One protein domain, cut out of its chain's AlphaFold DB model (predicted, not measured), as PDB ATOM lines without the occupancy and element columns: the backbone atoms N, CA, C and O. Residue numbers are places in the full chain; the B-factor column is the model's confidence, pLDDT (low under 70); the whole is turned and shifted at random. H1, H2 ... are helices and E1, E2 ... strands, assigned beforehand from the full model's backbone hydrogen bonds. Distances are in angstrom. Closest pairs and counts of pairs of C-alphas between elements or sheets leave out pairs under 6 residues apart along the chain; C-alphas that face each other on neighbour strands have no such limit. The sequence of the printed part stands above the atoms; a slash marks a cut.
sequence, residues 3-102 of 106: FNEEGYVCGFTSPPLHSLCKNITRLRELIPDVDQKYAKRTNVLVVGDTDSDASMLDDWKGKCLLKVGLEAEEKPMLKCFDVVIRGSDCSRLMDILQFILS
ATOM      1  N   PHE A   3     155.819 201.931 160.855       95.88
ATOM      2  CA  PHE A   3     155.134 202.899 161.701       95.88
ATOM      3  C   PHE A   3     153.929 202.221 162.351       95.88
ATOM      4  O   PHE A   3     153.296 201.372 161.721       95.88
ATOM      5  N   ASN A   4     153.639 202.554 163.608       96.06
ATOM      6  CA  ASN A   4     152.401 202.128 164.255       96.06
ATOM      7  C   ASN A   4     151.207 202.968 163.751       96.06
ATOM      8  O   ASN A   4     151.371 203.884 162.944       96.06
ATOM      9  N   GLU A   5     150.008 202.661 164.238       96.94
ATOM     10  CA  GLU A   5     148.767 203.358 163.855       96.94
ATOM     11  C   GLU A   5     148.773 204.858 164.210       96.94
ATOM     12  O   GLU A   5     148.083 205.650 163.578       96.94
ATOM     13  N   GLU A   6     149.603 205.260 165.173       97.00
ATOM     14  CA  GLU A   6     149.793 206.646 165.616       97.00
ATOM     15  C   GLU A   6     150.893 207.382 164.823       97.00
ATOM     16  O   GLU A   6     151.142 208.565 165.053       97.00
ATOM     17  N   GLY A   7     151.570 206.704 163.889       96.06
ATOM     18  CA  GLY A   7     152.643 207.278 163.074       96.06
ATOM     19  C   GLY A   7     154.024 207.307 163.741       96.06
ATOM     20  O   GLY A   7     154.948 207.912 163.198       96.06
ATOM     21  N   TYR A   8     154.210 206.640 164.881       97.12
ATOM     22  CA  TYR A   8     155.517 206.478 165.519       97.12
ATOM     23  C   TYR A   8     156.311 205.329 164.902       97.12
ATOM     24  O   TYR A   8     155.766 204.274 164.573       97.12
ATOM     25  N   VAL A   9     157.630 205.512 164.794       96.25
ATOM     26  CA  VAL A   9     158.546 204.458 164.343       96.25
ATOM     27  C   VAL A   9     158.538 203.317 165.359       96.25
ATOM     28  O   VAL A   9     158.937 203.497 166.505       96.25
ATOM     29  N   CYS A  10     158.123 202.131 164.922       94.88
ATOM     30  CA  CYS A  10     158.077 200.923 165.751       94.88
ATOM     31  C   CYS A  10     159.059 199.837 165.285       94.88
ATOM     32  O   CYS A  10     159.228 198.823 165.958       94.88
ATOM     33  N   GLY A  11     159.734 200.039 164.147       93.06
ATOM     34  CA  GLY A  11     160.746 199.110 163.652       93.06
ATOM     35  C   GLY A  11     161.353 199.497 162.305       93.06
ATOM     36  O   GLY A  11     160.968 200.479 161.662       93.06
ATOM     37  N   PHE A  12     162.305 198.685 161.850       90.25
ATOM     38  CA  PHE A  12     162.950 198.827 160.546       90.25
ATOM     39  C   PHE A  12     162.507 197.720 159.596       90.25
ATOM     40  O   PHE A  12     162.162 196.617 160.007       90.25
ATOM     41  N   THR A  13     162.519 198.033 158.302       82.94
ATOM     42  CA  THR A  13     162.240 197.051 157.255       82.94
ATOM     43  C   THR A  13     163.376 196.044 157.197       82.94
ATOM     44  O   THR A  13     164.539 196.428 157.071       82.94
ATOM     45  N   SER A  14     163.022 194.767 157.285       81.50
ATOM     46  CA  SER A  14     163.960 193.662 157.149       81.50
ATOM     47  C   SER A  14     164.186 193.319 155.674       81.50
ATOM     48  O   SER A  14     163.250 193.418 154.881       81.50
ATOM     49  N   PRO A  15     165.382 192.840 155.313       84.00
ATOM     50  CA  PRO A  15     166.548 192.671 156.185       84.00
ATOM     51  C   PRO A  15     167.398 193.970 156.281       84.00
ATOM     52  O   PRO A  15     167.461 194.734 155.317       84.00
ATOM     53  N   PRO A  16     168.055 194.261 157.425       84.50
ATOM     54  CA  PRO A  16     168.753 195.534 157.635       84.50
ATOM     55  C   PRO A  16     169.938 195.709 156.677       84.50
ATOM     56  O   PRO A  16     170.649 194.750 156.376       84.50
ATOM     57  N   LEU A  17     170.173 196.934 156.207       87.25
ATOM     58  CA  LEU A  17     171.333 197.276 155.382       87.25
ATOM     59  C   LEU A  17     172.363 198.019 156.241       87.25
ATOM     60  O   LEU A  17     172.038 199.031 156.856       87.25
ATOM     61  N   HIS A  18     173.598 197.528 156.275       86.25
ATOM     62  CA  HIS A  18     174.726 198.155 156.964       86.25
ATOM     63  C   HIS A  18     175.972 198.136 156.070       86.25
ATOM     64  O   HIS A  18     175.994 197.457 155.046       86.25
ATOM     65  N   SER A  19     177.022 198.871 156.448       83.81
ATOM     66  CA  SER A  19     178.186 199.133 155.583       83.81
ATOM     67  C   SER A  19     178.880 197.883 155.034       83.81
ATOM     68  O   SER A  19     179.369 197.909 153.917       83.81
ATOM     69  N   LEU A  20     178.879 196.770 155.773       84.50
ATOM     70  CA  LEU A  20     179.587 195.546 155.374       84.50
ATOM     71  C   LEU A  20     178.737 194.580 154.534       84.50
ATOM     72  O   LEU A  20     179.253 193.568 154.069       84.50
ATOM     73  N   CYS A  21     177.444 194.858 154.343       89.19
ATOM     74  CA  CYS A  21     176.553 193.999 153.559       89.19
ATOM     75  C   CYS A  21     176.086 194.657 152.253       89.19
ATOM     76  O   CYS A  21     175.140 194.182 151.627       89.19
ATOM     77  N   LYS A  22     176.710 195.768 151.846       92.81
ATOM     78  CA  LYS A  22     176.418 196.433 150.575       92.81
ATOM     79  C   LYS A  22     177.146 195.685 149.451       92.81
ATOM     80  O   LYS A  22     178.315 195.936 149.200       92.81
ATOM     81  N   ASN A  23     176.481 194.723 148.820       93.56
ATOM     82  CA  ASN A  23     177.045 193.949 147.709       93.56
ATOM     83  C   ASN A  23     175.952 193.471 146.738       93.56
ATOM     84  O   ASN A  23     174.753 193.614 147.003       93.56
ATOM     85  N   ILE A  24     176.362 192.864 145.619       94.00
ATOM     86  CA  ILE A  24     175.435 192.421 144.573       94.00
ATOM     87  C   ILE A  24     174.462 191.333 145.047       94.00
ATOM     88  O   ILE A  24     173.298 191.329 144.644       94.00
ATOM     89  N   THR A  25     174.899 190.430 145.929       92.25
ATOM     90  CA  THR A  25     174.028 189.404 146.521       92.25
ATOM     91  C   THR A  25     172.892 190.068 147.282       92.25
ATOM     92  O   THR A  25     171.726 189.749 147.061       92.25
ATOM     93  N   ARG A  26     173.217 191.083 148.089       91.88
ATOM     94  CA  ARG A  26     172.220 191.841 148.835       91.88
ATOM     95  C   ARG A  26     171.264 192.616 147.933       91.88
ATOM     96  O   ARG A  26     170.067 192.662 148.201       91.88
ATOM     97  N   LEU A  27     171.764 193.206 146.849       92.19
ATOM     98  CA  LEU A  27     170.917 193.899 145.880       92.19
ATOM     99  C   LEU A  27     169.897 192.948 145.223       92.19
ATOM    100  O   LEU A  27     168.738 193.325 145.059       92.19
ATOM    101  N   ARG A  28     170.307 191.717 144.893       92.81
ATOM    102  CA  ARG A  28     169.434 190.677 144.314       92.81
ATOM    103  C   ARG A  28     168.352 190.192 145.277       92.81
ATOM    104  O   ARG A  28     167.243 189.911 144.838       92.81
ATOM    105  N   GLU A  29     168.653 190.116 146.570       91.81
ATOM    106  CA  GLU A  29     167.653 189.788 147.597       91.81
ATOM    107  C   GLU A  29     166.580 190.879 147.723       91.81
ATOM    108  O   GLU A  29     165.408 190.580 147.935       91.81
ATOM    109  N   LEU A  30     166.983 192.149 147.608       89.38
ATOM    110  CA  LEU A  30     166.095 193.301 147.786       89.38
ATOM    111  C   LEU A  30     165.278 193.635 146.533       89.38
ATOM    112  O   LEU A  30     164.193 194.204 146.643       89.38
ATOM    113  N   ILE A  31     165.803 193.326 145.346       90.69
ATOM    114  CA  ILE A  31     165.168 193.639 144.067       90.69
ATOM    115  C   ILE A  31     165.057 192.352 143.243       90.69
ATOM    116  O   ILE A  31     166.028 191.964 142.583       90.69
ATOM    117  N   PRO A  32     163.872 191.714 143.225       91.50
ATOM    118  CA  PRO A  32     163.606 190.595 142.335       91.50
ATOM    119  C   PRO A  32     163.903 190.965 140.878       91.50
ATOM    120  O   PRO A  32     163.616 192.080 140.433       91.50
ATOM    121  N   ASP A  33     164.507 190.028 140.152       95.06
ATOM    122  CA  ASP A  33     164.853 190.151 138.733       95.06
ATOM    123  C   ASP A  33     165.750 191.355 138.369       95.06
ATOM    124  O   ASP A  33     165.706 191.880 137.251       95.06
ATOM    125  N   VAL A  34     166.587 191.821 139.307       95.25
ATOM    126  CA  VAL A  34     167.483 192.971 139.087       95.25
ATOM    127  C   VAL A  34     168.420 192.777 137.888       95.25
ATOM    128  O   VAL A  34     168.664 193.723 137.133       95.25
ATOM    129  N   ASP A  35     168.901 191.551 137.671       95.00
ATOM    130  CA  ASP A  35     169.782 191.218 136.553       95.00
ATOM    131  C   ASP A  35     169.052 191.373 135.210       95.00
ATOM    132  O   ASP A  35     169.588 191.990 134.288       95.00
ATOM    133  N   GLN A  36     167.809 190.888 135.106       96.06
ATOM    134  CA  GLN A  36     166.980 191.014 133.907       96.06
ATOM    135  C   GLN A  36     166.595 192.476 133.666       96.06
ATOM    136  O   GLN A  36     166.741 192.984 132.550       96.06
ATOM    137  N   LYS A  37     166.161 193.178 134.720       95.69
ATOM    138  CA  LYS A  37     165.739 194.582 134.660       95.69
ATOM    139  C   LYS A  37     166.837 195.492 134.111       95.69
ATOM    140  O   LYS A  37     166.550 196.424 133.358       95.69
ATOM    141  N   TYR A  38     168.091 195.214 134.460       95.06
ATOM    142  CA  TYR A  38     169.241 196.015 134.049       95.06
ATOM    143  C   TYR A  38     170.169 195.303 133.060       95.06
ATOM    144  O   TYR A  38     171.294 195.758 132.857       95.06
ATOM    145  N   ALA A  39     169.718 194.240 132.385       94.94
ATOM    146  CA  ALA A  39     170.552 193.441 131.481       94.94
ATOM    147  C   ALA A  39     171.227 194.288 130.387       94.94
ATOM    148  O   ALA A  39     172.423 194.153 130.144       94.94
ATOM    149  N   LYS A  40     170.483 195.228 129.787       95.69
ATOM    150  CA  LYS A  40     170.971 196.111 128.709       95.69
ATOM    151  C   LYS A  40     171.840 197.282 129.188       95.69
ATOM    152  O   LYS A  40     172.395 197.995 128.361       95.69
ATOM    153  N   ARG A  41     171.940 197.522 130.500       93.81
ATOM    154  CA  ARG A  41     172.753 198.609 131.069       93.81
ATOM    155  C   ARG A  41     174.106 198.051 131.478       93.81
ATOM    156  O   ARG A  41     174.227 197.478 132.557       93.81
ATOM    157  N   THR A  42     175.093 198.145 130.598       95.38
ATOM    158  CA  THR A  42     176.428 197.573 130.820       95.38
ATOM    159  C   THR A  42     177.356 198.517 131.576       95.38
ATOM    160  O   THR A  42     178.153 198.045 132.372       95.38
ATOM    161  N   ASN A  43     177.230 199.830 131.395       94.81
ATOM    162  CA  ASN A  43     178.063 200.814 132.088       94.81
ATOM    163  C   ASN A  43     177.381 201.277 133.375       94.81
ATOM    164  O   ASN A  43     176.202 201.649 133.350       94.81
ATOM    165  N   VAL A  44     178.110 201.256 134.489       95.50
ATOM    166  CA  VAL A  44     177.582 201.621 135.804       95.50
ATOM    167  C   VAL A  44     178.558 202.538 136.527       95.50
ATOM    168  O   VAL A  44     179.742 202.238 136.650       95.50
ATOM    169  N   LEU A  45     178.030 203.646 137.036       95.38
ATOM    170  CA  LEU A  45     178.741 204.538 137.939       95.38
ATOM    171  C   LEU A  45     178.417 204.138 139.382       95.38
ATOM    172  O   LEU A  45     177.250 204.157 139.779       95.38
ATOM    173  N   VAL A  46     179.437 203.777 140.153       96.19
ATOM    174  CA  VAL A  46     179.333 203.502 141.590       96.19
ATOM    175  C   VAL A  46     179.826 204.735 142.331       96.19
ATOM    176  O   VAL A  46     180.960 205.154 142.125       96.19
ATOM    177  N   VAL A  47     178.985 205.317 143.184       95.12
ATOM    178  CA  VAL A  47     179.330 206.500 143.986       95.12
ATOM    179  C   VAL A  47     179.217 206.150 145.463       95.12
ATOM    180  O   VAL A  47     178.227 205.537 145.867       95.12
ATOM    181  N   GLY A  48     180.208 206.536 146.262       93.56
ATOM    182  CA  GLY A  48     180.205 206.282 147.700       93.56
ATOM    183  C   GLY A  48     181.193 207.149 148.466       93.56
ATOM    184  O   GLY A  48     182.045 207.799 147.870       93.56
ATOM    185  N   ASP A  49     181.073 207.163 149.787       92.12
ATOM    186  CA  ASP A  49     181.900 207.974 150.691       92.12
ATOM    187  C   ASP A  49     182.706 207.121 151.683       92.12
ATOM    188  O   ASP A  49     183.386 207.640 152.570       92.12
ATOM    189  N   THR A  50     182.635 205.795 151.540       92.75
ATOM    190  CA  THR A  50     183.413 204.825 152.312       92.75
ATOM    191  C   THR A  50     184.019 203.774 151.389       92.75
ATOM    192  O   THR A  50     183.416 203.417 150.380       92.75
ATOM    193  N   ASP A  51     185.173 203.200 151.742       92.88
ATOM    194  CA  ASP A  51     185.789 202.132 150.931       92.88
ATOM    195  C   ASP A  51     184.864 200.914 150.750       92.88
ATOM    196  O   ASP A  51     184.918 200.246 149.719       92.88
ATOM    197  N   SER A  52     183.954 200.652 151.698       93.44
ATOM    198  CA  SER A  52     182.946 199.593 151.546       93.44
ATOM    199  C   SER A  52     181.928 199.860 150.435       93.44
ATOM    200  O   SER A  52     181.340 198.922 149.911       93.44
ATOM    201  N   ASP A  53     181.707 201.117 150.053       94.69
ATOM    202  CA  ASP A  53     180.788 201.438 148.959       94.69
ATOM    203  C   ASP A  53     181.394 201.112 147.591       94.69
ATOM    204  O   ASP A  53     180.675 200.806 146.638       94.69
ATOM    205  N   ALA A  54     182.724 201.118 147.485       95.31
ATOM    206  CA  ALA A  54     183.413 200.795 146.245       95.31
ATOM    207  C   ALA A  54     183.143 199.355 145.777       95.31
ATOM    208  O   ALA A  54     183.228 199.080 144.581       95.31
ATOM    209  N   SER A  55     182.798 198.442 146.689       94.44
ATOM    210  CA  SER A  55     182.523 197.034 146.384       94.44
ATOM    211  C   SER A  55     181.038 196.700 146.213       94.44
ATOM    212  O   SER A  55     180.688 195.536 146.013       94.44
ATOM    213  N   MET A  56     180.148 197.706 146.214       95.62
ATOM    214  CA  MET A  56     178.693 197.501 146.130       95.62
ATOM    215  C   MET A  56     178.255 196.590 144.985       95.62
ATOM    216  O   MET A  56     177.316 195.809 145.140       95.62
ATOM    217  N   LEU A  57     178.910 196.714 143.833       95.81
ATOM    218  CA  LEU A  57     178.560 195.994 142.610       95.81
ATOM    219  C   LEU A  57     179.695 195.095 142.115       95.81
ATOM    220  O   LEU A  57     179.677 194.683 140.952       95.81
ATOM    221  N   ASP A  58     180.665 194.789 142.980       92.88
ATOM    222  CA  ASP A  58     181.682 193.794 142.655       92.88
ATOM    223  C   ASP A  58     180.997 192.466 142.292       92.88
ATOM    224  O   ASP A  58     179.892 192.153 142.746       92.88
ATOM    225  N   ASP A  59     181.621 191.724 141.380       93.19
ATOM    226  CA  ASP A  59     181.109 190.469 140.819       93.19
ATOM    227  C   ASP A  59     179.805 190.571 140.000       93.19
ATOM    228  O   ASP A  59     179.252 189.547 139.567       93.19
ATOM    229  N   TRP A  60     179.311 191.780 139.691       95.25
ATOM    230  CA  TRP A  60     178.212 191.926 138.735       95.25
ATOM    231  C   TRP A  60     178.692 191.684 137.300       95.25
ATOM    232  O   TRP A  60     179.178 192.569 136.596       95.25
ATOM    233  N   LYS A  61     178.531 190.438 136.844       92.56
ATOM    234  CA  LYS A  61     178.939 190.004 135.503       92.56
ATOM    235  C   LYS A  61     178.329 190.865 134.393       92.56
ATOM    236  O   LYS A  61     177.144 191.193 134.414       92.56
ATOM    237  N   GLY A  62     179.151 191.171 133.388       92.19
ATOM    238  CA  GLY A  62     178.744 191.945 132.212       92.19
ATOM    239  C   GLY A  62     178.584 193.445 132.468       92.19
ATOM    240  O   GLY A  62     178.031 194.139 131.613       92.19
ATOM    241  N   LYS A  63     179.036 193.943 133.628       95.00
ATOM    242  CA  LYS A  63     179.075 195.372 133.944       95.00
ATOM    243  C   LYS A  63     180.495 195.922 133.834       95.00
ATOM    244  O   LYS A  63     181.452 195.276 134.247       95.00
ATOM    245  N   CYS A  64     180.609 197.123 133.282       95.31
ATOM    246  CA  CYS A  64     181.791 197.968 133.340       95.31
ATOM    247  C   CYS A  64     181.539 199.022 134.419       95.31
ATOM    248  O   CYS A  64     180.538 199.741 134.356       95.31
ATOM    249  N   LEU A  65     182.400 199.055 135.433       95.94
ATOM    250  CA  LEU A  65     182.223 199.894 136.613       95.94
ATOM    251  C   LEU A  65     183.202 201.066 136.563       95.94
ATOM    252  O   LEU A  65     184.387 200.855 136.326       95.94
ATOM    253  N   LEU A  66     182.701 202.271 136.828       95.69
ATOM    254  CA  LEU A  66     183.508 203.426 137.217       95.69
ATOM    255  C   LEU A  66     183.170 203.764 138.669       95.69
ATOM    256  O   LEU A  66     182.011 204.053 138.975       95.69
ATOM    257  N   LYS A  67     184.157 203.712 139.562       96.81
ATOM    258  CA  LYS A  67     183.988 203.939 140.999       96.81
ATOM    259  C   LYS A  67     184.461 205.344 141.363       96.81
ATOM    260  O   LYS A  67     185.643 205.657 141.248       96.81
ATOM    261  N   VAL A  68     183.541 206.177 141.843       95.69
ATOM    262  CA  VAL A  68     183.804 207.557 142.263       95.69
ATOM    263  C   VAL A  68     183.592 207.708 143.768       95.69
ATOM    264  O   VAL A  68     182.481 207.547 144.271       95.69
ATOM    265  N   GLY A  69     184.671 208.014 144.481       94.81
ATOM    266  CA  GLY A  69     184.679 208.272 145.915       94.81
ATOM    267  C   GLY A  69     184.435 209.747 146.217       94.81
ATOM    268  O   GLY A  69     185.000 210.612 145.547       94.81
ATOM    269  N   LEU A  70     183.624 210.040 147.229       93.25
ATOM    270  CA  LEU A  70     183.387 211.387 147.747       93.25
ATOM    271  C   LEU A  70     184.082 211.535 149.104       93.25
ATOM    272  O   LEU A  70     183.688 210.909 150.087       93.25
ATOM    273  N   GLU A  71     185.131 212.351 149.152       91.06
ATOM    274  CA  GLU A  71     185.988 212.521 150.326       91.06
ATOM    275  C   GLU A  71     185.756 213.893 150.972       91.06
ATOM    276  O   GLU A  71     186.083 214.940 150.404       91.06
ATOM    277  N   ALA A  72     185.195 213.875 152.183       84.88
ATOM    278  CA  ALA A  72     185.073 215.053 153.038       84.88
ATOM    279  C   ALA A  72     186.387 215.309 153.800       84.88
ATOM    280  O   ALA A  72     187.075 214.358 154.170       84.88
ATOM    281  N   GLU A  73     186.704 216.578 154.083       76.06
ATOM    282  CA  GLU A  73     188.006 217.018 154.628       76.06
ATOM    283  C   GLU A  73     188.424 216.331 155.942       76.06
ATOM    284  O   GLU A  73     189.614 216.174 156.200       76.06
ATOM    285  N   GLU A  74     187.467 215.880 156.755       77.56
ATOM    286  CA  GLU A  74     187.721 215.275 158.072       77.56
ATOM    287  C   GLU A  74     187.697 213.734 158.075       77.56
ATOM    288  O   GLU A  74     187.776 213.109 159.136       77.56
ATOM    289  N   LYS A  75     187.561 213.087 156.909       77.75
ATOM    290  CA  LYS A  75     187.469 211.622 156.811       77.75
ATOM    291  C   LYS A  75     188.797 210.971 156.396       77.75
ATOM    292  O   LYS A  75     189.632 211.603 155.752       77.75
ATOM    293  N   PRO A  76     189.004 209.685 156.748       81.00
ATOM    294  CA  PRO A  76     190.125 208.907 156.235       81.00
ATOM    295  C   PRO A  76     190.149 208.897 154.706       81.00
ATOM    296  O   PRO A  76     189.097 208.829 154.072       81.00
ATOM    297  N   MET A  77     191.357 208.901 154.142       88.56
ATOM    298  CA  MET A  77     191.539 208.883 152.695       88.56
ATOM    299  C   MET A  77     190.947 207.616 152.066       88.56
ATOM    300  O   MET A  77     191.280 206.509 152.506       88.56
ATOM    301  N   LEU A  78     190.141 207.784 151.018       93.56
ATOM    302  CA  LEU A  78     189.549 206.688 150.247       93.56
ATOM    303  C   LEU A  78     190.595 206.009 149.351       93.56
ATOM    304  O   LEU A  78     191.401 206.676 148.698       93.56
ATOM    305  N   LYS A  79     190.589 204.673 149.315       94.06
ATOM    306  CA  LYS A  79     191.615 203.857 148.634       94.06
ATOM    307  C   LYS A  79     191.053 202.906 147.587       94.06
ATOM    308  O   LYS A  79     191.806 202.444 146.736       94.06
ATOM    309  N   CYS A  80     189.764 202.590 147.652       95.69
ATOM    310  CA  CYS A  80     189.152 201.562 146.808       95.69
ATOM    311  C   CYS A  80     188.419 202.110 145.569       95.69
ATOM    312  O   CYS A  80     187.745 201.346 144.882       95.69
ATOM    313  N   PHE A  81     188.539 203.408 145.277       96.19
ATOM    314  CA  PHE A  81     187.859 204.078 144.163       96.19
ATOM    315  C   PHE A  81     188.822 204.432 143.023       96.19
ATOM    316  O   PHE A  81     189.994 204.714 143.268       96.19
ATOM    317  N   ASP A  82     188.311 204.471 141.789       95.50
ATOM    318  CA  ASP A  82     189.085 204.845 140.595       95.50
ATOM    319  C   ASP A  82     189.348 206.357 140.555       95.50
ATOM    320  O   ASP A  82     190.422 206.816 140.166       95.50
ATOM    321  N   VAL A  83     188.349 207.143 140.969       93.94
ATOM    322  CA  VAL A  83     188.406 208.605 141.052       93.94
ATOM    323  C   VAL A  83     187.933 209.030 142.433       93.94
ATOM    324  O   VAL A  83     186.886 208.582 142.888       93.94
ATOM    325  N   VAL A  84     188.664 209.931 143.087       93.50
ATOM    326  CA  VAL A  84     188.246 210.533 144.360       93.50
ATOM    327  C   VAL A  84     188.020 212.026 144.164       93.50
ATOM    328  O   VAL A  84     188.902 212.753 143.703       93.50
ATOM    329  N   ILE A  85     186.826 212.483 144.522       92.31
ATOM    330  CA  ILE A  85     186.443 213.889 144.538       92.31
ATOM    331  C   ILE A  85     186.568 214.380 145.970       92.31
ATOM    332  O   ILE A  85     185.859 213.916 146.859       92.31
ATOM    333  N   ARG A  86     187.477 215.330 146.174       89.50
ATOM    334  CA  ARG A  86     187.664 216.012 147.451       89.50
ATOM    335  C   ARG A  86     186.845 217.287 147.496       89.50
ATOM    336  O   ARG A  86     186.818 218.017 146.504       89.50
ATOM    337  N   GLY A  87     186.277 217.569 148.659       81.62
ATOM    338  CA  GLY A  87     185.511 218.784 148.915       81.62
ATOM    339  C   GLY A  87     184.072 218.484 149.312       81.62
ATOM    340  O   GLY A  87     183.590 217.357 149.209       81.62
ATOM    341  N   SER A  88     183.394 219.506 149.817       71.31
ATOM    342  CA  SER A  88     182.032 219.399 150.344       71.31
ATOM    343  C   SER A  88     180.951 219.583 149.278       71.31
ATOM    344  O   SER A  88     179.809 219.173 149.488       71.31
ATOM    345  N   ASP A  89     181.286 220.169 148.127       71.88
ATOM    346  CA  ASP A  89     180.360 220.404 147.033       71.88
ATOM    347  C   ASP A  89     180.537 219.327 145.954       71.88
ATOM    348  O   ASP A  89     181.549 219.218 145.271       71.88
ATOM    349  N   CYS A  90     179.514 218.498 145.756       77.31
ATOM    350  CA  CYS A  90     179.505 217.454 144.724       77.31
ATOM    351  C   CYS A  90     179.476 218.018 143.279       77.31
ATOM    352  O   CYS A  90     179.056 217.325 142.354       77.31
ATOM    353  N   SER A  91     179.901 219.268 143.061       85.94
ATOM    354  CA  SER A  91     179.932 219.969 141.772       85.94
ATOM    355  C   SER A  91     180.737 219.187 140.731       85.94
ATOM    356  O   SER A  91     180.238 218.894 139.649       85.94
ATOM    357  N   ARG A  92     181.919 218.692 141.106       88.94
ATOM    358  CA  ARG A  92     182.763 217.864 140.227       88.94
ATOM    359  C   ARG A  92     182.129 216.529 139.828       88.94
ATOM    360  O   ARG A  92     182.427 216.011 138.755       88.94
ATOM    361  N   LEU A  93     181.260 215.957 140.667       90.25
ATOM    362  CA  LEU A  93     180.520 214.745 140.298       90.25
ATOM    363  C   LEU A  93     179.538 215.062 139.167       90.25
ATOM    364  O   LEU A  93     179.384 214.265 138.242       90.25
ATOM    365  N   MET A  94     178.911 216.240 139.217       89.88
ATOM    366  CA  MET A  94     178.029 216.711 138.152       89.88
ATOM    367  C   MET A  94     178.790 216.929 136.846       89.88
ATOM    368  O   MET A  94     178.287 216.522 135.802       89.88
ATOM    369  N   ASP A  95     180.007 217.473 136.893       89.88
ATOM    370  CA  ASP A  95     180.845 217.646 135.699       89.88
ATOM    371  C   ASP A  95     181.176 216.297 135.039       89.88
ATOM    372  O   ASP A  95     181.046 216.139 133.824       89.88
ATOM    373  N   ILE A  96     181.533 215.282 135.840       88.38
ATOM    374  CA  ILE A  96     181.778 213.913 135.353       88.38
ATOM    375  C   ILE A  96     180.515 213.333 134.710       88.38
ATOM    376  O   ILE A  96     180.577 212.769 133.616       88.38
ATOM    377  N   LEU A  97     179.360 213.480 135.363       89.88
ATOM    378  CA  LEU A  97     178.086 213.003 134.827       89.88
ATOM    379  C   LEU A  97     177.739 213.693 133.505       89.88
ATOM    380  O   LEU A  97     177.344 213.019 132.555       89.88
ATOM    381  N   GLN A  98     177.915 215.011 133.420       91.06
ATOM    382  CA  GLN A  98     177.686 215.764 132.190       91.06
ATOM    383  C   GLN A  98     178.614 215.294 131.074       91.06
ATOM    384  O   GLN A  98     178.144 215.074 129.962       91.06
ATOM    385  N   PHE A  99     179.895 215.074 131.361       89.06
ATOM    386  CA  PHE A  99     180.848 214.570 130.376       89.06
ATOM    387  C   PHE A  99     180.467 213.177 129.850       89.06
ATOM    388  O   PHE A  99     180.503 212.947 128.643       89.06
ATOM    389  N   ILE A 100     180.058 212.259 130.734       88.44
ATOM    390  CA  ILE A 100     179.660 210.890 130.360       88.44
ATOM    391  C   ILE A 100     178.362 210.879 129.544       88.44
ATOM    392  O   ILE A 100     178.215 210.074 128.626       88.44
ATOM    393  N   LEU A 101     177.400 211.732 129.901       88.19
ATOM    394  CA  LEU A 101     176.083 211.775 129.258       88.19
ATOM    395  C   LEU A 101     176.063 212.617 127.980       88.19
ATOM    396  O   LEU A 101     175.149 212.466 127.168       88.19
ATOM    397  N   SER A 102     177.034 213.514 127.806       87.81
ATOM    398  CA  SER A 102     177.114 214.357 126.618       87.81
ATOM    399  C   SER A 102     177.405 213.507 125.380       87.81
ATOM    400  O   SER A 102     178.216 212.581 125.449       87.81
TER     401      SER A 102
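Overview. This is residues 3 to 102 of the 106 residues of an uncharacterized protein of Ancylostoma caninum (UniProt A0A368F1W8). A small parallel sheet, E2, E3 and E4 side by side, has the short helix H3 over one face and the longer helix H4 loosely set on the opposite face. A long tail makes the length: residues 4 to 10 stick out alone, far from the sheet, and between this tail and the sheet lies a small corner made by H1 and H2. The printed part has 100 residues with four named helices and four named strands, in the order E1 H1 H2 E2 H3 E3 E4 H4; 48 residues, under half, are in named elements, and the class is mixed, helices and strands. The whole is loose, with a radius of gyration of the C-alphas of 16.5 A, and its C-alphas span 46 by 38 by 26 A.

Along the chain. The printed part begins at Phe 3, C-alpha (155.134, 202.899, 161.701), and its first element is the strand E1, residues 9 to 11, 5.8 A from first to last C-alpha. After residues 12 to 23, which hold no named element, comes the helix H1, residues 24 to 30, 9.9 A long. The helix H2 has residues 34 to 37, 5.0 A. The strand E2, residues 43 to 48, begins with C-alpha 43 at (178.063, 200.814, 132.088) and is 16.7 A long. The helix H3, residues 51 to 55, measures 7.6 A. The strand E3, residues 64 to 71, is the longest strand at 22.8 A. The strand E4, residues 83 to 86, is 9.8 A long. The longest helix, H4, has residues 91 to 101 and runs 15.4 A, ending with C-alpha 101 at (176.083, 211.775, 129.258).

Arrangement. The sheet runs E2 E3 E4, with E3 as the inner strand and E2 and E4 as edge strands. E2 and E3 are parallel, with 20 degrees between their directions; N 46 and O 66 are 2.8 A apart and N 68 and O 46 2.8 A, within hydrogen-bond range. E3 and E4 are parallel at 19 degrees, with N 69 and O 83 at 2.8 A and N 85 and O 69 at 2.8 A, within hydrogen-bond range. E2, H3 and E3 form a strand-helix-strand unit, two parallel neighbour strands with a helix between them in the chain, and its crossover is right-handed. H3 is on the sheet, over E2, at a height over the sheet of 7.4 A; the closest C-alphas of E2 and H3 are those of Gly 48 and Ala 54, 6.5 A apart. H4 is on the opposite face at a height over the sheet of 9.9 A, and lies over none of the strands, but only just: 2 of its 11 C-alphas fall on E3 and 2 on E4. The closest C-alphas of E4 and H4 are those of Ile 85 and Arg 92, 6.9 A apart. H1 and H2 are not on the sheet; they only just touch, and only at the corner, with 3 pairs of C-alphas within 8 A, the closest being Arg 28 and Val 34 at 6.0 A. E1 pairs with no named strand and is apart from H1. In H1 and H4 every O i to N i+4 pair is within hydrogen-bond range; in H3 0 of 1 is, with 1 of 2 O i to N i+3 pairs within range, and H2 is too short for an O i to N i+4 pair.

Size, cuts and confidence. The two C-alphas farthest apart are those of Glu 6 and Ser 102, 48.2 A. The printed part has no cut. The links E1 to H1, 12 residues, and E3 to E4, 11 residues, are long. The mean pLDDT of the printed part is 91.2, and no printed residue is under 70.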